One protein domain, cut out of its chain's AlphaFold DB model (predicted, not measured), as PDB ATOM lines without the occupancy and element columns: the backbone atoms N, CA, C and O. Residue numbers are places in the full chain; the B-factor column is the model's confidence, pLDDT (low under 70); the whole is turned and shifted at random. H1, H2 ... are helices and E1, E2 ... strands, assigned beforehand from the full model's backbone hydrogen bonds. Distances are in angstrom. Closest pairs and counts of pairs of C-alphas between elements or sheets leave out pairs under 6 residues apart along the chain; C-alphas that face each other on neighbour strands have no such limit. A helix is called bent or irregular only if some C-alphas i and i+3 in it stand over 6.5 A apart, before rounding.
ATOM      1  N   GLU A   9      10.270   7.656 -19.392       95.69
ATOM      2  CA  GLU A   9       9.522   6.724 -20.226       95.69
ATOM      3  C   GLU A   9      10.471   6.186 -21.302       95.69
ATOM      4  O   GLU A   9      11.198   6.965 -21.932       95.69
ATOM      5  N   ARG A  10      10.464   4.864 -21.500       98.06
ATOM      6  CA  ARG A  10      11.156   4.210 -22.611       98.06
ATOM      7  C   ARG A  10      10.324   4.396 -23.877       98.06
ATOM      8  O   ARG A  10       9.141   4.067 -23.896       98.06
ATOM      9  N   VAL A  11      10.953   4.903 -24.931       98.62
ATOM     10  CA  VAL A  11      10.339   5.056 -26.255       98.62
ATOM     11  C   VAL A  11      11.189   4.386 -27.331       98.62
ATOM     12  O   VAL A  11      12.403   4.252 -27.167       98.62
ATOM     13  N   TYR A  12      10.554   4.011 -28.436       98.81
ATOM     14  CA  TYR A  12      11.151   3.322 -29.576       98.81
ATOM     15  C   TYR A  12      10.872   4.127 -30.843       98.81
ATOM     16  O   TYR A  12       9.722   4.276 -31.247       98.81
ATOM     17  N   ALA A  13      11.910   4.708 -31.440       98.69
ATOM     18  CA  ALA A  13      11.784   5.563 -32.614       98.69
ATOM     19  C   ALA A  13      12.218   4.822 -33.880       98.69
ATOM     20  O   ALA A  13      13.334   4.309 -33.941       98.69
ATOM     21  N   ALA A  14      11.357   4.809 -34.893       98.38
ATOM     22  CA  ALA A  14      11.677   4.289 -36.214       98.38
ATOM     23  C   ALA A  14      12.513   5.309 -36.997       98.38
ATOM     24  O   ALA A  14      12.165   6.492 -37.050       98.38
ATOM     25  N   LEU A  15      13.599   4.861 -37.625       96.81
ATOM     26  CA  LEU A  15      14.494   5.718 -38.402       96.81
ATOM     27  C   LEU A  15      14.903   5.020 -39.699       96.81
ATOM     28  O   LEU A  15      15.144   3.816 -39.685       96.81
ATOM     29  N   LEU A  16      15.023   5.747 -40.815       95.62
ATOM     30  CA  LEU A  16      15.632   5.156 -42.005       95.62
ATOM     31  C   LEU A  16      17.143   4.989 -41.772       95.62
ATOM     32  O   LEU A  16      17.777   5.910 -41.258       95.62
ATOM     33  N   PRO A  17      17.764   3.875 -42.199       94.69
ATOM     34  CA  PRO A  17      19.188   3.623 -41.957       94.69
ATOM     35  C   PRO A  17      20.124   4.786 -42.335       94.69
ATOM     36  O   PRO A  17      20.959   5.199 -41.532       94.69
ATOM     37  N   HIS A  18      19.906   5.406 -43.498       91.06
ATOM     38  CA  HIS A  18      20.711   6.537 -43.983       91.06
ATOM     39  C   HIS A  18      20.519   7.849 -43.186       91.06
ATOM     40  O   HIS A  18      21.305   8.791 -43.312       91.06
ATOM     41  N   GLU A  19      19.472   7.957 -42.363       94.56
ATOM     42  CA  GLU A  19      19.220   9.133 -41.520       94.56
ATOM     43  C   GLU A  19      20.022   9.092 -40.210       94.56
ATOM     44  O   GLU A  19      20.148  10.123 -39.535       94.56
ATOM     45  N   LEU A  20      20.616   7.945 -39.853       96.31
ATOM     46  CA  LEU A  20      21.392   7.795 -38.622       96.31
ATOM     47  C   LEU A  20      22.625   8.707 -38.618       96.31
ATOM     48  O   LEU A  20      22.841   9.443 -37.654       96.31
ATOM     49  N   ALA A  21      23.384   8.750 -39.717       95.31
ATOM     50  CA  ALA A  21      24.555   9.620 -39.849       95.31
ATOM     51  C   ALA A  21      24.203  11.112 -39.701       95.31
ATOM     52  O   ALA A  21      24.954  11.890 -39.110       95.31
ATOM     53  N   THR A  22      23.046  11.530 -40.217       95.62
ATOM     54  CA  THR A  22      22.571  12.912 -40.066       95.62
ATOM     55  C   THR A  22      22.120  13.186 -38.635       95.62
ATOM     56  O   THR A  22      22.539  14.188 -38.063       95.62
ATOM     57  N   SER A  23      21.398  12.258 -38.008       97.56
ATOM     58  CA  SER A  23      20.976  12.374 -36.604       97.56
ATOM     59  C   SER A  23      22.168  12.443 -35.637       97.56
ATOM     60  O   SER A  23      22.142  13.207 -34.672       97.56
ATOM     61  N   LEU A  24      23.249  11.704 -35.923       97.69
ATOM     62  CA  LEU A  24      24.522  11.781 -35.194       97.69
ATOM     63  C   LEU A  24      25.161  13.173 -35.283       97.69
ATOM     64  O   LEU A  24      25.675  13.680 -34.286       97.69
ATOM     65  N   ARG A  25      25.121  13.804 -36.464       97.56
ATOM     66  CA  ARG A  25      25.667  15.155 -36.683       97.56
ATOM     67  C   ARG A  25      24.813  16.245 -36.040       97.56
ATOM     68  O   ARG A  25      25.368  17.164 -35.441       97.56
ATOM     69  N   ASP A  26      23.495  16.133 -36.160       97.56
ATOM     70  CA  ASP A  26      22.546  17.148 -35.693       97.56
ATOM     71  C   ASP A  26      22.257  17.019 -34.185       97.56
ATOM     72  O   ASP A  26      21.824  17.971 -33.534       97.56
ATOM     73  N   GLY A  27      22.543  15.852 -33.602       98.25
ATOM     74  CA  GLY A  27      22.356  15.568 -32.180       98.25
ATOM     75  C   GLY A  27      20.904  15.282 -31.790       98.25
ATOM     76  O   GLY A  27      20.591  15.211 -30.598       98.25
ATOM     77  N   HIS A  28      20.013  15.106 -32.765       98.12
ATOM     78  CA  HIS A  28      18.616  14.736 -32.571       98.12
ATOM     79  C   HIS A  28      18.086  13.968 -33.786       98.12
ATOM     80  O   HIS A  28      18.625  14.081 -34.884       98.12
ATOM     81  N   LEU A  29      17.005  13.216 -33.593       97.69
ATOM     82  CA  LEU A  29      16.305  12.527 -34.681       97.69
ATOM     83  C   LEU A  29      15.456  13.515 -35.507       97.69
ATOM     84  O   LEU A  29      15.136  14.611 -35.023       97.69
ATOM     85  N   PRO A  30      15.041  13.144 -36.733       96.38
ATOM     86  CA  PRO A  30      14.035  13.884 -37.485       96.38
ATOM     87  C   PRO A  30      12.734  14.029 -36.686       96.38
ATOM     88  O   PRO A  30      12.261  13.079 -36.067       96.38
ATOM     89  N   ALA A  31      12.102  15.205 -36.739       94.38
ATOM     90  CA  ALA A  31      10.829  15.447 -36.045       94.38
ATOM     91  C   ALA A  31       9.659  14.600 -36.588       94.38
ATOM     92  O   ALA A  31       8.609  14.528 -35.960       94.38
ATOM     93  N   THR A  32       9.836  13.999 -37.765       94.19
ATOM     94  CA  THR A  32       8.872  13.124 -38.439       94.19
ATOM     95  C   THR A  32       9.068  11.643 -38.118       94.19
ATOM     96  O   THR A  32       8.283  10.838 -38.610       94.19
ATOM     97  N   ALA A  33      10.096  11.273 -37.347       96.75
ATOM     98  CA  ALA A  33      10.326   9.888 -36.949       96.75
ATOM     99  C   ALA A  33       9.119   9.367 -36.139       96.75
ATOM    100  O   ALA A  33       8.770   9.991 -35.132       96.75
ATOM    101  N   PRO A  34       8.471   8.261 -36.550       97.50
ATOM    102  CA  PRO A  34       7.459   7.592 -35.740       97.50
ATOM    103  C   PRO A  34       8.054   7.152 -34.401       97.50
ATOM    104  O   PRO A  34       9.162   6.617 -34.361       97.50
ATOM    105  N   VAL A  35       7.327   7.382 -33.308       98.38
ATOM    106  CA  VAL A  35       7.766   7.029 -31.954       98.38
ATOM    107  C   VAL A  35       6.691   6.196 -31.279       98.38
ATOM    108  O   VAL A  35       5.515   6.552 -31.303       98.38
ATOM    109  N   HIS A  36       7.119   5.112 -30.648       98.50
ATOM    110  CA  HIS A  36       6.275   4.137 -29.977       98.50
ATOM    111  C   HIS A  36       6.646   4.032 -28.497       98.50
ATOM    112  O   HIS A  36       7.786   4.288 -28.107       98.50
ATOM    113  N   ALA A  37       5.681   3.674 -27.658       98.06
ATOM    114  CA  ALA A  37       5.866   3.428 -26.233       98.06
ATOM    115  C   ALA A  37       4.814   2.435 -25.724       98.06
ATOM    116  O   ALA A  37       3.840   2.130 -26.415       98.06
ATOM    117  N   VAL A  38       4.951   1.979 -24.478       96.50
ATOM    118  CA  VAL A  38       3.930   1.139 -23.839       96.50
ATOM    119  C   VAL A  38       2.735   1.998 -23.407       96.50
ATOM    120  O   VAL A  38       2.628   2.467 -22.268       96.50
ATOM    121  N   THR A  39       1.809   2.222 -24.338       95.31
ATOM    122  CA  THR A  39       0.597   3.018 -24.107       95.31
ATOM    123  C   THR A  39      -0.463   2.231 -23.322       95.31
ATOM    124  O   THR A  39      -0.419   1.001 -23.245       95.31
ATOM    125  N   PRO A  40      -1.476   2.908 -22.748       93.25
ATOM    126  CA  PRO A  40      -2.652   2.227 -22.210       93.25
ATOM    127  C   PRO A  40      -3.376   1.347 -23.241       93.25
ATOM    128  O   PRO A  40      -3.767   0.240 -22.900       93.25
ATOM    129  N   ALA A  41      -3.494   1.795 -24.496       92.25
ATOM    130  CA  ALA A  41      -4.161   1.031 -25.553       92.25
ATOM    131  C   ALA A  41      -3.415  -0.274 -25.877       92.25
ATOM    132  O   ALA A  41      -4.043  -1.323 -26.010       92.25
ATOM    133  N   LEU A  42      -2.078  -0.233 -25.926       93.12
ATOM    134  CA  LEU A  42      -1.257  -1.432 -26.105       93.12
ATOM    135  C   LEU A  42      -1.437  -2.410 -24.934       93.12
ATOM    136  O   LEU A  42      -1.651  -3.599 -25.151       93.12
ATOM    137  N   ARG A  43      -1.428  -1.904 -23.691       92.50
ATOM    138  CA  ARG A  43      -1.665  -2.720 -22.483       92.50
ATOM    139  C   ARG A  43      -3.042  -3.377 -22.461       92.50
ATOM    140  O   ARG A  43      -3.183  -4.472 -21.942       92.50
ATOM    141  N   GLU A  44      -4.063  -2.697 -22.966       90.19
ATOM    142  CA  GLU A  44      -5.417  -3.253 -23.039       90.19
ATOM    143  C   GLU A  44      -5.523  -4.347 -24.109       90.19
ATOM    144  O   GLU A  44      -6.227  -5.337 -23.906       90.19
ATOM    145  N   HIS A  45      -4.803  -4.192 -25.223       86.94
ATOM    146  CA  HIS A  45      -4.761  -5.182 -26.297       86.94
ATOM    147  C   HIS A  45      -4.046  -6.470 -25.863       86.94
ATOM    148  O   HIS A  45      -4.557  -7.571 -26.069       86.94
ATOM    149  N   TYR A  46      -2.907  -6.337 -25.184       80.88
ATOM    150  CA  TYR A  46      -2.177  -7.453 -24.585       80.88
ATOM    151  C   TYR A  46      -2.756  -7.764 -23.197       80.88
ATOM    152  O   TYR A  46      -2.241  -7.336 -22.168       80.88
ATOM    153  N   THR A  47      -3.877  -8.500 -23.177       69.69
ATOM    154  CA  THR A  47      -4.616  -8.860 -21.943       69.69
ATOM    155  C   THR A  47      -3.754  -9.639 -20.936       69.69
ATOM    156  O   THR A  47      -3.994  -9.582 -19.729       69.69
ATOM    157  N   GLU A  48      -2.741 -10.344 -21.436       71.81
ATOM    158  CA  GLU A  48      -1.705 -11.033 -20.676       71.81
ATOM    159  C   GLU A  48      -0.360 -10.604 -21.277       71.81
ATOM    160  O   GLU A  48      -0.161 -10.705 -22.487       71.81
ATOM    161  N   GLY A  49       0.512 -10.033 -20.451       71.62
ATOM    162  CA  GLY A  49       1.791  -9.482 -20.878       71.62
ATOM    163  C   GLY A  49       2.509  -8.852 -19.692       71.62
ATOM    164  O   GLY A  49       1.919  -8.016 -18.996       71.62
ATOM    165  N   ASP A  50       3.742  -9.258 -19.407       86.94
ATOM    166  CA  ASP A  50       4.565  -8.528 -18.446       86.94
ATOM    167  C   ASP A  50       5.146  -7.238 -19.057       86.94
ATOM    168  O   ASP A  50       4.847  -6.852 -20.190       86.94
ATOM    169  N   ALA A  51       5.917  -6.488 -18.267       87.81
ATOM    170  CA  ALA A  51       6.477  -5.225 -18.737       87.81
ATOM    171  C   ALA A  51       7.465  -5.418 -19.902       87.81
ATOM    172  O   ALA A  51       7.521  -4.562 -20.779       87.81
ATOM    173  N   GLU A  52       8.208  -6.527 -19.917       90.88
ATOM    174  CA  GLU A  52       9.206  -6.830 -20.944       90.88
ATOM    175  C   GLU A  52       8.518  -7.218 -22.259       90.88
ATOM    176  O   GLU A  52       8.898  -6.729 -23.321       90.88
ATOM    177  N   GLU A  53       7.449  -8.015 -22.195       93.12
ATOM    178  CA  GLU A  53       6.654  -8.396 -23.371       93.12
ATOM    179  C   GLU A  53       5.984  -7.182 -24.036       93.12
ATOM    180  O   GLU A  53       5.981  -7.052 -25.261       93.12
ATOM    181  N   LEU A  54       5.465  -6.248 -23.236       95.44
ATOM    182  CA  LEU A  54       4.882  -5.003 -23.743       95.44
ATOM    183  C   LEU A  54       5.928  -4.067 -24.359       95.44
ATOM    184  O   LEU A  54       5.651  -3.388 -25.348       95.44
ATOM    185  N   GLU A  55       7.121  -4.004 -23.766       95.75
ATOM    186  CA  GLU A  55       8.245  -3.245 -24.312       95.75
ATOM    187  C   GLU A  55       8.714  -3.823 -25.651       95.75
ATOM    188  O   GLU A  55       8.936  -3.060 -26.594       95.75
ATOM    189  N   LEU A  56       8.779  -5.153 -25.761       94.81
ATOM    190  CA  LEU A  56       9.060  -5.839 -27.017       94.81
ATOM    191  C   LEU A  56       7.996  -5.522 -28.075       94.81
ATOM    192  O   LEU A  56       8.352  -5.166 -29.196       94.81
ATOM    193  N   ALA A  57       6.708  -5.577 -27.722       95.88
ATOM    194  CA  ALA A  57       5.621  -5.240 -28.642       95.88
ATOM    195  C   ALA A  57       5.747  -3.803 -29.182       95.88
ATOM    196  O   ALA A  57       5.696  -3.592 -30.390       95.88
ATOM    197  N   ALA A  58       6.010  -2.818 -28.315       97.56
ATOM    198  CA  ALA A  58       6.210  -1.430 -28.744       97.56
ATOM    199  C   ALA A  58       7.462  -1.242 -29.629       97.56
ATOM    200  O   ALA A  58       7.480  -0.373 -30.503       97.56
ATOM    201  N   MET A  59       8.516  -2.035 -29.414       98.25
ATOM    202  CA  MET A  59       9.713  -2.025 -30.258       98.25
ATOM    203  C   MET A  59       9.449  -2.637 -31.640       98.25
ATOM    204  O   MET A  59       9.920  -2.093 -32.640       98.25
ATOM    205  N   LEU A  60       8.696  -3.737 -31.710       97.31
ATOM    206  CA  LEU A  60       8.315  -4.376 -32.974       97.31
ATOM    207  C   LEU A  60       7.356  -3.494 -33.785       97.31
ATOM    208  O   LEU A  60       7.573  -3.312 -34.979       97.31
ATOM    209  N   ASP A  61       6.412  -2.821 -33.126       97.56
ATOM    210  CA  ASP A  61       5.565  -1.793 -33.745       97.56
ATOM    211  C   ASP A  61       6.401  -0.648 -34.367       97.56
ATOM    212  O   ASP A  61       6.093  -0.131 -35.445       97.56
ATOM    213  N   ALA A  62       7.504  -0.253 -33.716       98.38
ATOM    214  CA  ALA A  62       8.444   0.714 -34.286       98.38
ATOM    215  C   ALA A  62       9.216   0.144 -35.489       98.38
ATOM    216  O   ALA A  62       9.514   0.878 -36.436       98.38
ATOM    217  N   ALA A  63       9.523  -1.154 -35.495       98.19
ATOM    218  CA  ALA A  63      10.134  -1.814 -36.645       98.19
ATOM    219  C   ALA A  63       9.176  -1.827 -37.852       98.19
ATOM    220  O   ALA A  63       9.608  -1.548 -38.974       98.19
ATOM    221  N   ASP A  64       7.880  -2.038 -37.624       97.06
ATOM    222  CA  ASP A  64       6.837  -1.952 -38.655       97.06
ATOM    223  C   ASP A  64       6.675  -0.528 -39.199       97.06
ATOM    224  O   ASP A  64       6.606  -0.312 -40.414       97.06
ATOM    225  N   SER A  65       6.736   0.483 -38.329       97.25
ATOM    226  CA  SER A  65       6.801   1.875 -38.781       97.25
ATOM    227  C   SER A  65       8.044   2.156 -39.629       97.25
ATOM    228  O   SER A  65       7.959   2.885 -40.619       97.25
ATOM    229  N   CYS A  66       9.197   1.559 -39.306       96.88
ATOM    230  CA  CYS A  66      10.390   1.669 -40.147       96.88
ATOM    231  C   CYS A  66      10.173   1.010 -41.523       96.88
ATOM    232  O   CYS A  66      10.542   1.594 -42.545       96.88
ATOM    233  N   LEU A  67       9.497  -0.143 -41.580       96.12
ATOM    234  CA  LEU A  67       9.114  -0.783 -42.841       96.12
ATOM    235  C   LEU A  67       8.224   0.130 -43.698       96.12
ATOM    236  O   LEU A  67       8.446   0.252 -44.904       96.12
ATOM    237  N   ARG A  68       7.272   0.844 -43.084       95.25
ATOM    238  CA  ARG A  68       6.455   1.858 -43.775       95.25
ATOM    239  C   ARG A  68       7.285   3.024 -44.307       95.25
ATOM    240  O   ARG A  68       7.043   3.472 -45.429       95.25
ATOM    241  N   LEU A  69       8.280   3.500 -43.551       94.50
ATOM    242  CA  LEU A  69       9.214   4.524 -44.037       94.50
ATOM    243  C   LEU A  69      10.001   4.022 -45.257       94.50
ATOM    244  O   LEU A  69      10.124   4.743 -46.249       94.50
ATOM    245  N   LEU A  70      10.496   2.780 -45.208       93.69
ATOM    246  CA  LEU A  70      11.197   2.146 -46.326       93.69
ATOM    247  C   LEU A  70      10.282   2.050 -47.556       93.69
ATOM    248  O   LEU A  70      10.668   2.498 -48.636       93.69
ATOM    249  N   ALA A  71       9.048   1.565 -47.389       93.25
ATOM    250  CA  ALA A  71       8.053   1.471 -48.456       93.25
ATOM    251  C   ALA A  71       7.779   2.837 -49.111       93.25
ATOM    252  O   ALA A  71       7.826   2.964 -50.338       93.25
ATOM    253  N   ALA A  72       7.593   3.891 -48.310       90.56
ATOM    254  CA  ALA A  72       7.384   5.252 -48.805       90.56
ATOM    255  C   ALA A  72       8.582   5.784 -49.618       90.56
ATOM    256  O   ALA A  72       8.389   6.479 -50.618       90.56
ATOM    257  N   GLY A  73       9.811   5.421 -49.233       77.06
ATOM    258  CA  GLY A  73      11.037   5.765 -49.959       77.06
ATOM    259  C   GLY A  73      11.209   5.022 -51.293       77.06
ATOM    260  O   GLY A  73      11.793   5.566 -52.229       77.06
ATOM    261  N   THR A  74      10.660   3.807 -51.434       61.09
ATOM    262  CA  THR A  74      10.730   3.035 -52.696       61.09
ATOM    263  C   THR A  74       9.833   3.595 -53.807       61.09
ATOM    264  O   THR A  74      10.140   3.435 -54.989       61.09
ATOM    265  N   GLY A  75       8.751   4.300 -53.451       48.00
ATOM    266  CA  GLY A  75       7.813   4.910 -54.403       48.00
ATOM    267  C   GLY A  75       8.338   6.173 -55.100       48.00
ATOM    268  O   GLY A  75       7.828   6.566 -56.155       48.00
ATOM    269  N   THR A  76       9.376   6.814 -54.557       43.19
ATOM    270  CA  THR A  76      10.033   7.961 -55.193       43.19
ATOM    271  C   THR A  76      11.094   7.449 -56.162       43.19
ATOM    272  O   THR A  76      12.201   7.124 -55.753       43.19
ATOM    273  N   GLY A  77      10.752   7.339 -57.450       37.62
ATOM    274  CA  GLY A  77      11.601   6.822 -58.537       37.62
ATOM    275  C   GLY A  77      12.882   7.618 -58.847       37.62
ATOM    276  O   GLY A  77      13.164   7.916 -60.007       37.62
ATOM    277  N   THR A  78      13.677   7.968 -57.840       33.62
ATOM    278  CA  THR A  78      15.029   8.504 -57.974       33.62
ATOM    279  C   THR A  78      16.023   7.373 -57.745       33.62
ATOM    280  O   THR A  78      16.352   7.028 -56.615       33.62
ATOM    281  N   GLY A  79      16.482   6.772 -58.845       38.09
ATOM    282  CA  GLY A  79      17.472   5.693 -58.888       38.09
ATOM    283  C   GLY A  79      18.886   6.100 -58.459       38.09
ATOM    284  O   GLY A  79      19.835   5.906 -59.214       38.09
ATOM    285  N   THR A  80      19.040   6.633 -57.249       36.97
ATOM    286  CA  THR A  80      20.331   6.862 -56.593       36.97
ATOM    287  C   THR A  80      20.198   6.586 -55.095       36.97
ATOM    288  O   THR A  80      19.891   7.494 -54.332       36.97
ATOM    289  N   GLY A  81      20.433   5.328 -54.703       47.34
ATOM    290  CA  GLY A  81      20.712   4.912 -53.324       47.34
ATOM    291  C   GLY A  81      19.513   4.864 -52.380       47.34
ATOM    292  O   GLY A  81      19.413   5.696 -51.486       47.34
ATOM    293  N   VAL A  82      18.645   3.855 -52.510       52.69
ATOM    294  CA  VAL A  82      17.904   3.393 -51.325       52.69
ATOM    295  C   VAL A  82      18.972   2.808 -50.400       52.69
ATOM    296  O   VAL A  82      19.726   1.936 -50.840       52.69
ATOM    297  N   GLY A  83      19.115   3.352 -49.187       62.47
ATOM    298  CA  GLY A  83      20.011   2.802 -48.163       62.47
ATOM    299  C   GLY A  83      19.710   1.324 -47.893       62.47
ATOM    300  O   GLY A  83      18.759   0.767 -48.442       62.47
ATOM    301  N   VAL A  84      20.516   0.663 -47.064       82.31
ATOM    302  CA  VAL A  84      20.308  -0.761 -46.761       82.31
ATOM    303  C   VAL A  84      18.862  -0.979 -46.294       82.31
ATOM    304  O   VAL A  84      18.405  -0.296 -45.382       82.31
ATOM    305  N   ALA A  85      18.122  -1.884 -46.941       92.38
ATOM    306  CA  ALA A  85      16.730  -2.172 -46.602       92.38
ATOM    307  C   ALA A  85      16.670  -3.011 -45.319       92.38
ATOM    308  O   ALA A  85      16.457  -4.210 -45.363       92.38
ATOM    309  N   ARG A  86      16.941  -2.375 -44.183       95.69
ATOM    310  CA  ARG A  86      16.901  -2.950 -42.836       95.69
ATOM    311  C   ARG A  86      16.087  -2.011 -41.959       95.69
ATOM    312  O   ARG A  86      16.251  -0.793 -42.044       95.69
ATOM    313  N   ARG A  87      15.209  -2.559 -41.131       97.81
ATOM    314  CA  ARG A  87      14.465  -1.810 -40.120       97.81
ATOM    315  C   ARG A  87      15.454  -1.361 -39.051       97.81
ATOM    316  O   ARG A  87      16.262  -2.161 -38.589       97.81
ATOM    317  N   LEU A  88      15.405  -0.084 -38.683       98.12
ATOM    318  CA  LEU A  88      16.219   0.514 -37.627       98.12
ATOM    319  C   LEU A  88      15.296   1.167 -36.596       98.12
ATOM    320  O   LEU A  88      14.524   2.077 -36.913       98.12
ATOM    321  N   VAL A  89      15.419   0.709 -35.351       98.81
ATOM    322  CA  VAL A  89      14.693   1.223 -34.189       98.81
ATOM    323  C   VAL A  89      15.685   1.734 -33.152       98.81
ATOM    324  O   VAL A  89      16.569   1.005 -32.710       98.81
ATOM    325  N   LEU A  90      15.525   2.981 -32.720       98.81
ATOM    326  CA  LEU A  90      16.306   3.573 -31.637       98.81
ATOM    327  C   LEU A  90      15.491   3.561 -30.344       98.81
ATOM    328  O   LEU A  90      14.443   4.201 -30.264       98.81
ATOM    329  N   ALA A  91      15.982   2.868 -29.320       98.81
ATOM    330  CA  ALA A  91      15.393   2.909 -27.987       98.81
ATOM    331  C   ALA A  91      15.966   4.100 -27.212       98.81
ATOM    332  O   ALA A  91      17.183   4.275 -27.142       98.81
ATOM    333  N   ALA A  92      15.108   4.918 -26.607       98.69
ATOM    334  CA  ALA A  92      15.508   6.132 -25.900       98.69
ATOM    335  C   ALA A  92      14.761   6.308 -24.577       98.69
ATOM    336  O   ALA A  92      13.649   5.817 -24.415       98.69
ATOM    337  N   ASP A  93      15.393   6.984 -23.620       98.31
ATOM    338  CA  ASP A  93      14.797   7.365 -22.337       98.31
ATOM    339  C   ASP A  93      14.473   8.856 -22.338       98.31
ATOM    340  O   ASP A  93      15.369   9.706 -22.330       98.31
ATOM    341  N   VAL A  94      13.186   9.190 -22.319       97.62
ATOM    342  CA  VAL A  94      12.717  10.582 -22.325       97.62
ATOM    343  C   VAL A  94      11.932  10.896 -21.052       97.62
ATOM    344  O   VAL A  94      11.301  10.015 -20.474       97.62
ATOM    345  N   PRO A  95      11.915  12.152 -20.573       97.00
ATOM    346  CA  PRO A  95      10.984  12.555 -19.526       97.00
ATOM    347  C   PRO A  95       9.542  12.188 -19.898       97.00
ATOM    348  O   PRO A  95       9.043  12.638 -20.926       97.00
ATOM    349  N   ALA A  96       8.833  11.464 -19.031       95.25
ATOM    350  CA  ALA A  96       7.468  10.997 -19.291       95.25
ATOM    351  C   ALA A  96       6.496  12.140 -19.643       95.25
ATOM    352  O   ALA A  96       5.577  11.974 -20.434       95.25
ATOM    353  N   ALA A  97       6.740  13.350 -19.122       95.25
ATOM    354  CA  ALA A  97       5.961  14.547 -19.450       95.25
ATOM    355  C   ALA A  97       6.079  15.006 -20.922       95.25
ATOM    356  O   ALA A  97       5.305  15.862 -21.354       95.25
ATOM    357  N   GLN A  98       7.055  14.494 -21.677       95.44
ATOM    358  CA  GLN A  98       7.204  14.752 -23.108       95.44
ATOM    359  C   GLN A  98       6.390  13.789 -23.971       95.44
ATOM    360  O   GLN A  98       6.146  14.122 -25.125       95.44
ATOM    361  N   VAL A  99       5.958  12.647 -23.431       97.25
ATOM    362  CA  VAL A  99       5.238  11.610 -24.173       97.25
ATOM    363  C   VAL A  99       3.738  11.881 -24.114       97.25
ATOM    364  O   VAL A  99       3.152  12.029 -23.040       97.25
ATOM    365  N   ARG A 100       3.099  11.960 -25.281       96.62
ATOM    366  CA  ARG A 100       1.651  12.127 -25.422       96.62
ATOM    367  C   ARG A 100       1.093  10.939 -26.189       96.62
ATOM    368  O   ARG A 100       1.477  10.703 -27.326       96.62
ATOM    369  N   VAL A 101       0.171  10.210 -25.571       93.19
ATOM    370  CA  VAL A 101      -0.529   9.106 -26.237       93.19
ATOM    371  C   VAL A 101      -1.401   9.673 -27.355       93.19
ATOM    372  O   VAL A 101      -2.176  10.607 -27.126       93.19
ATOM    373  N   ARG A 102      -1.263   9.113 -28.555       88.62
ATOM    374  CA  ARG A 102      -2.103   9.449 -29.703       88.62
ATOM    375  C   ARG A 102      -3.460   8.754 -29.566       88.62
ATOM    376  O   ARG A 102      -3.546   7.629 -29.084       88.62
ATOM    377  N   THR A 103      -4.533   9.405 -30.005       86.62
ATOM    378  CA  THR A 103      -5.839   8.739 -30.124       86.62
ATOM    379  C   THR A 103      -5.815   7.770 -31.305       86.62
ATOM    380  O   THR A 103      -5.648   8.221 -32.439       86.62
ATOM    381  N   VAL A 104      -6.019   6.479 -31.034       87.19
ATOM    382  CA  VAL A 104      -6.166   5.423 -32.051       87.19
ATOM    383  C   VAL A 104      -7.520   5.557 -32.753       87.19
ATOM    384  O   VAL A 104      -8.531   5.852 -32.109       87.19
ATOM    385  N   ARG A 105      -7.534   5.371 -34.071       87.81
ATOM    386  CA  ARG A 105      -8.713   5.423 -34.942       87.81
ATOM    387  C   ARG A 105      -8.978   4.058 -35.567       87.81
ATOM    388  O   ARG A 105      -8.077   3.238 -35.663       87.81
ATOM    389  N   ASP A 106     -10.207   3.839 -36.027       83.75
ATOM    390  CA  ASP A 106     -10.608   2.560 -36.631       83.75
ATOM    391  C   ASP A 106      -9.859   2.244 -37.941       83.75
ATOM    392  O   ASP A 106      -9.753   1.084 -38.319       83.75
ATOM    393  N   ASP A 107      -9.374   3.269 -38.645       84.69
ATOM    394  CA  ASP A 107      -8.616   3.173 -39.899       84.69
ATOM    395  C   ASP A 107      -7.095   3.230 -39.702       84.69
ATOM    396  O   ASP A 107      -6.348   3.254 -40.680       84.69
ATOM    397  N   ASP A 108      -6.630   3.277 -38.453       86.06
ATOM    398  CA  ASP A 108      -5.207   3.223 -38.159       86.06
ATOM    399  C   ASP A 108      -4.643   1.803 -38.375       86.06
ATOM    400  O   ASP A 108      -5.344   0.808 -38.166       86.06
ATOM    401  N   PRO A 109      -3.358   1.687 -38.750       83.75
ATOM    402  CA  PRO A 109      -2.702   0.391 -38.882       83.75
ATOM    403  C   PRO A 109      -2.467  -0.273 -37.507       83.75
ATOM    404  O   PRO A 109      -2.504   0.420 -36.494       83.75
ATOM    405  N   PRO A 110      -2.212  -1.594 -37.423       84.44
ATOM    406  CA  PRO A 110      -2.101  -2.309 -36.144       84.44
ATOM    407  C   PRO A 110      -1.100  -1.707 -35.144       84.44
ATOM    408  O   PRO A 110      -1.419  -1.561 -33.962       84.44
ATOM    409  N   GLU A 111       0.065  -1.260 -35.616       88.94
ATOM    410  CA  GLU A 111       1.135  -0.675 -34.794       88.94
ATOM    411  C   GLU A 111       0.777   0.703 -34.192       88.94
ATOM    412  O   GLU A 111       1.516   1.297 -33.402       88.94
ATOM    413  N   ALA A 112      -0.398   1.237 -34.534       91.50
ATOM    414  CA  ALA A 112      -0.941   2.478 -34.006       91.50
ATOM    415  C   ALA A 112      -1.212   2.484 -32.508       91.50
ATOM    416  O   ALA A 112      -1.304   3.568 -31.921       91.50
ATOM    417  N   LEU A 113      -1.386   1.302 -31.913       93.81
ATOM    418  CA  LEU A 113      -1.689   1.148 -30.496       93.81
ATOM    419  C   LEU A 113      -0.567   1.710 -29.626       93.81
ATOM    420  O   LEU A 113      -0.852   2.309 -28.590       93.81
ATOM    421  N   SER A 114       0.689   1.575 -30.047       96.69
ATOM    422  CA  SER A 114       1.857   2.053 -29.305       96.69
ATOM    423  C   SER A 114       2.335   3.451 -29.723       96.69
ATOM    424  O   SER A 114       3.172   4.026 -29.027       96.69
ATOM    425  N   LEU A 115       1.792   4.036 -30.801       96.75
ATOM    426  CA  LEU A 115       2.211   5.351 -31.306       96.75
ATOM    427  C   LEU A 115       1.993   6.484 -30.289       96.75
ATOM    428  O   LEU A 115       0.911   6.672 -29.719       96.75
ATOM    429  N   VAL A 116       3.018   7.322 -30.145       97.69
ATOM    430  CA  VAL A 116       3.027   8.508 -29.287       97.69
ATOM    431  C   VAL A 116       3.566   9.732 -30.024       97.69
ATOM    432  O   VAL A 116       4.339   9.640 -30.972       97.69
ATOM    433  N   GLU A 117       3.179  10.911 -29.551       97.06
ATOM    434  CA  GLU A 117       3.750  12.188 -29.966       97.06
ATOM    435  C   GLU A 117       4.724  12.693 -28.899       97.06
ATOM    436  O   GLU A 117       4.430  12.657 -27.698       97.06
ATOM    437  N   LEU A 118       5.868  13.226 -29.330       96.88
ATOM    438  CA  LEU A 118       6.819  13.879 -28.436       96.88
ATOM    439  C   LEU A 118       6.621  15.396 -28.433       96.88
ATOM    440  O   LEU A 118       6.530  16.045 -29.471       96.88
ATOM    441  N   GLY A 119       6.610  15.992 -27.241       95.75
ATOM    442  CA  GLY A 119       6.505  17.446 -27.064       95.75
ATOM    443  C   GLY A 119       7.770  18.235 -27.433       95.75
ATOM    444  O   GLY A 119       7.759  19.463 -27.345       95.75
ATOM    445  N   ALA A 120       8.860  17.554 -27.786       94.56
ATOM    446  CA  ALA A 120      10.135  18.129 -28.206       94.56
ATOM    447  C   ALA A 120      10.881  17.132 -29.118       94.56
ATOM    448  O   ALA A 120      10.596  15.936 -29.038       94.56
ATOM    449  N   PRO A 121      11.846  17.588 -29.943       96.06
ATOM    450  CA  PRO A 121      12.711  16.688 -30.706       96.06
ATOM    451  C   PRO A 121      13.399  15.661 -29.799       96.06
ATOM    452  O   PRO A 121      13.865  16.029 -28.717       96.06
ATOM    453  N   LEU A 122      13.485  14.402 -30.244       98.00
ATOM    454  CA  LEU A 122      14.175  13.340 -29.510       98.00
ATOM    455  C   LEU A 122      15.691  13.563 -29.622       98.00
ATOM    456  O   LEU A 122      16.240  13.432 -30.721       98.00
ATOM    457  N   PRO A 123      16.385  13.922 -28.527       97.94
ATOM    458  CA  PRO A 123      17.818  14.146 -28.577       97.94
ATOM    459  C   PRO A 123      18.538  12.806 -28.686       97.94
ATOM    460  O   PRO A 123      18.218  11.859 -27.973       97.94
ATOM    461  N   LEU A 124      19.581  12.748 -29.503       97.44
ATOM    462  CA  LEU A 124      20.389  11.542 -29.661       97.44
ATOM    463  C   LEU A 124      21.010  11.089 -28.327       97.44
ATOM    464  O   LEU A 124      21.146   9.903 -28.070       97.44
ATOM    465  N   ALA A 125      21.312  12.034 -27.431       97.62
ATOM    466  CA  ALA A 125      21.824  11.749 -26.090       97.62
ATOM    467  C   ALA A 125      20.834  11.002 -25.169       97.62
ATOM    468  O   ALA A 125      21.234  10.574 -24.088       97.62
ATOM    469  N   ALA A 126      19.555  10.891 -25.547       98.19
ATOM    470  CA  ALA A 126      18.569  10.068 -24.847       98.19
ATOM    471  C   ALA A 126      18.531   8.619 -25.356       98.19
ATOM    472  O   ALA A 126      17.931   7.775 -24.693       98.19
ATOM    473  N   VAL A 127      19.135   8.327 -26.513       98.62
ATOM    474  CA  VAL A 127      19.186   6.979 -27.091       98.62
ATOM    475  C   VAL A 127      20.099   6.099 -26.242       98.62
ATOM    476  O   VAL A 127      21.217   6.493 -25.914       98.62
ATOM    477  N   VAL A 128      19.621   4.906 -25.896       98.56
ATOM    478  CA  VAL A 128      20.366   3.920 -25.099       98.56
ATOM    479  C   VAL A 128      20.797   2.707 -25.916       98.56
ATOM    480  O   VAL A 128      21.807   2.093 -25.587       98.56
ATOM    481  N   SER A 129      20.071   2.379 -26.987       98.75
ATOM    482  CA  SER A 129      20.426   1.295 -27.901       98.75
ATOM    483  C   SER A 129      19.780   1.476 -29.273       98.75
ATOM    484  O   SER A 129      18.799   2.212 -29.430       98.75
ATOM    485  N   ALA A 130      20.332   0.783 -30.264       98.75
ATOM    486  CA  ALA A 130      19.699   0.562 -31.557       98.75
ATOM    487  C   ALA A 130      19.354  -0.919 -31.736       98.75
ATOM    488  O   ALA A 130      20.052  -1.790 -31.222       98.75
ATOM    489  N   HIS A 131      18.293  -1.173 -32.493       98.69
ATOM    490  CA  HIS A 131      17.849  -2.497 -32.900       98.69
ATOM    491  C   HIS A 131      17.711  -2.504 -34.418       98.69
ATOM    492  O   HIS A 131      17.012  -1.650 -34.970       98.69
ATOM    493  N   VAL A 132      18.419  -3.411 -35.088       98.12
ATOM    494  CA  VAL A 132      18.500  -3.442 -36.553       98.12
ATOM    495  C   VAL A 132      18.402  -4.867 -37.055       98.12
ATOM    496  O   VAL A 132      19.062  -5.738 -36.503       98.12
ATOM    497  N   ASP A 133      17.646  -5.099 -38.126       98.25
ATOM    498  CA  ASP A 133      17.613  -6.399 -38.816       98.25
ATOM    499  C   ASP A 133      19.026  -6.939 -39.084       98.25
ATOM    500  O   ASP A 133      19.950  -6.154 -39.285       98.25
ATOM    501  N   GLU A 134      19.232  -8.252 -39.152       95.56
ATOM    502  CA  GLU A 134      20.505  -8.814 -39.635       95.56
ATOM    503  C   GLU A 134      20.777  -8.432 -41.109       95.56
ATOM    504  O   GLU A 134      19.838  -8.181 -41.873       95.56
ATOM    505  N   PRO A 135      22.045  -8.368 -41.563       93.50
ATOM    506  CA  PRO A 135      22.360  -8.118 -42.974       93.50
ATOM    507  C   PRO A 135      21.649  -9.075 -43.945       93.50
ATOM    508  O   PRO A 135      21.245  -8.672 -45.036       93.50
ATOM    509  N   TRP A 172      20.926  -6.129 -31.445       98.44
ATOM    510  CA  TRP A 172      21.079  -5.066 -30.454       98.44
ATOM    511  C   TRP A 172      22.467  -4.420 -30.537       98.44
ATOM    512  O   TRP A 172      23.474  -5.127 -30.550       98.44
ATOM    513  N   TYR A 173      22.511  -3.089 -30.522       98.56
ATOM    514  CA  TYR A 173      23.733  -2.280 -30.466       98.56
ATOM    515  C   TYR A 173      23.658  -1.284 -29.309       98.56
ATOM    516  O   TYR A 173      22.631  -0.625 -29.117       98.56
ATOM    517  N   ASP A 174      24.756  -1.114 -28.573       98.50
ATOM    518  CA  ASP A 174      24.854  -0.095 -27.527       98.50
ATOM    519  C   ASP A 174      24.856   1.319 -28.137       98.50
ATOM    520  O   ASP A 174      25.341   1.546 -29.247       98.50
ATOM    521  N   SER A 175      24.369   2.317 -27.392       98.00
ATOM    522  CA  SER A 175      24.432   3.731 -27.807       98.00
ATOM    523  C   SER A 175      25.834   4.212 -28.235       98.00
ATOM    524  O   SER A 175      25.957   5.110 -29.070       98.00
ATOM    525  N   SER A 176      26.903   3.616 -27.696       98.00
ATOM    526  CA  SER A 176      28.289   3.923 -28.064       98.00
ATOM    527  C   SER A 176      28.714   3.370 -29.430       98.00
ATOM    528  O   SER A 176      29.692   3.856 -30.001       98.00
ATOM    529  N   GLU A 177      27.969   2.416 -29.986       98.44
ATOM    530  CA  GLU A 177      28.241   1.774 -31.276       98.44
ATOM    531  C   GLU A 177      27.535   2.475 -32.447       98.44
ATOM    532  O   GLU A 177      27.833   2.188 -33.605       98.44
ATOM    533  N   LEU A 178      26.660   3.455 -32.177       98.12
ATOM    534  CA  LEU A 178      25.847   4.134 -33.198       98.12
ATOM    535  C   LEU A 178      26.669   4.757 -34.332       98.12
ATOM    536  O   LEU A 178      26.215   4.771 -35.472       98.12
ATOM    537  N   ALA A 179      27.871   5.263 -34.043       97.56
ATOM    538  CA  ALA A 179      28.746   5.823 -35.072       97.56
ATOM    539  C   ALA A 179      29.259   4.749 -36.045       97.56
ATOM    540  O   ALA A 179      29.227   4.956 -37.252       97.56
ATOM    541  N   GLN A 180      29.675   3.592 -35.526       97.56
ATOM    542  CA  GLN A 180      30.103   2.463 -36.353       97.56
ATOM    543  C   GLN A 180      28.919   1.874 -37.129       97.56
ATOM    544  O   GLN A 180      29.055   1.555 -38.306       97.56
ATOM    545  N   LEU A 181      27.756   1.766 -36.483       96.94
ATOM    546  CA  LEU A 181      26.530   1.299 -37.118       96.94
ATOM    547  C   LEU A 181      26.102   2.222 -38.271       96.94
ATOM    548  O   LEU A 181      25.686   1.738 -39.317       96.94
ATOM    549  N   ALA A 182      26.239   3.543 -38.123       95.62
ATOM    550  CA  ALA A 182      25.968   4.480 -39.214       95.62
ATOM    551  C   ALA A 182      26.892   4.245 -40.417       95.62
ATOM    552  O   ALA A 182      26.414   4.210 -41.546       95.62
ATOM    553  N   ASP A 183      28.187   4.019 -40.183       94.25
ATOM    554  CA  ASP A 183      29.137   3.703 -41.256       94.25
ATOM    555  C   ASP A 183      28.803   2.370 -41.961       94.25
ATOM    556  O   ASP A 183      29.030   2.234 -43.164       94.25
ATOM    557  N   GLU A 184      28.254   1.388 -41.235       92.25
ATOM    558  CA  GLU A 184      27.781   0.113 -41.796       92.25
ATOM    559  C   GLU A 184      26.523   0.284 -42.663       92.25
ATOM    560  O   GLU A 184      26.391  -0.360 -43.707       92.25
ATOM    561  N   LEU A 185      25.595   1.139 -42.231       89.38
ATOM    562  CA  LEU A 185      24.293   1.335 -42.869       89.38
ATOM    563  C   LEU A 185      24.326   2.272 -44.091       89.38
ATOM    564  O   LEU A 185      23.377   2.251 -44.885       89.38
ATOM    565  N   GLY A 186      25.424   3.013 -44.279       74.44
ATOM    566  CA  GLY A 186      25.683   3.887 -45.433       74.44
ATOM    567  C   GLY A 186      25.046   5.267 -45.337       74.44
ATOM    568  O   GLY A 186      24.789   5.839 -46.422       74.44
TER     569      GLY A 186
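This is residues 9 to 135 and 172 to 186 of the 186 residues of an uncharacterized protein of Quadrisphaera granulorum (UniProt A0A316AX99). A strongly twisted sheet of seven strands has the long helix H3 over one face and the shorter H5 over the opposite face, near the E6 and E7 edge. H1 packs on H5, the small helices H2 and H4 pack on H3, and the loop residues 75 to 80 stick out beyond the end of H3. The printed part has 142 residues with five named helices and seven named strands, in the order E1 H1 E2 H2 H3 E3 E4 H4 E5 E6 E7 H5; the class is mixed. The sheet runs E4 E5 E2 E1 E3 E6 E7, its neighbours antiparallel except that E5 and E2 meet only at a point. The whole is compact, with a radius of gyration of the C-alphas of 14.8 A and spans of 44 by 33 by 28 A.

The strands are E4, residues 99 to 101; E5, 115 to 118; E2, 35 to 37; E1, 9 to 15, 18.9 A long, from C-alpha 9 at (9.522, 6.724, -20.226); E3, 88 to 95, 22.4 A; E6, 127 to 133, 17.9 A; and E7, 172 to 174. H3, residues 51 to 74, measures 35.2 A and ends with C-alpha 74 at (10.730, 3.035, -52.696). H1 is residues 17 to 26, 15.3 A; H2, 40 to 45; H4, 110 to 113; and H5, 175 to 185, 15.3 A, ending with C-alpha 185 at (24.293, 1.335, -42.869). H5 is irregular, with C-alphas 176 and 179 7.3 A apart, and H4 only just, with C-alphas 110 and 113 6.6 A apart.

E1 and E3 are antiparallel at 148 degrees, with N 11 and O 92 2.9 A apart, within hydrogen-bond range. E3 and E6 are antiparallel at 160 degrees, with N 89 and O 131 at 2.9 A. H3 is on the sheet; its closest C-alphas to E1 are those of Cys 66 and Ala 14, 4.9 A. H5 is on the opposite face, at a height over the sheet of 7.9 A. H1 only grazes the sheet with residues 17 to 23; it touches H5 at a steep tilt of 51 degrees, opposite ways, closest at the C-alphas of Ala 21 and Ala 182, 5.4 A. H3 touches H4 with residues 58 to 65 alone, closest at the C-alphas of Asp 61 and Glu 111, 4.7 A. H2 only just touches H3, with 3 pairs of C-alphas within 8 A, the closest Arg 43 and Leu 54, 7.0 A. H1 and H3 are apart. Every O i to N i+4 pair is within hydrogen-bond range in H2 and H3, against 4 of 6 in H1 and 5 of 7 in H5; H4 is too short for such a pair.

The C-alphas of Glu 48 and Gly 79, the two farthest apart, are 45.9 A apart. Residues 136 to 171 are not printed, and C-alphas 135 and 172 are 13.0 A apart across the cut. Of the links that are printed whole, H3 to E3 is long, with 13 residues. The mean pLDDT of the printed part is 90.9; residue 47 and residues 74 to 83 are under 70.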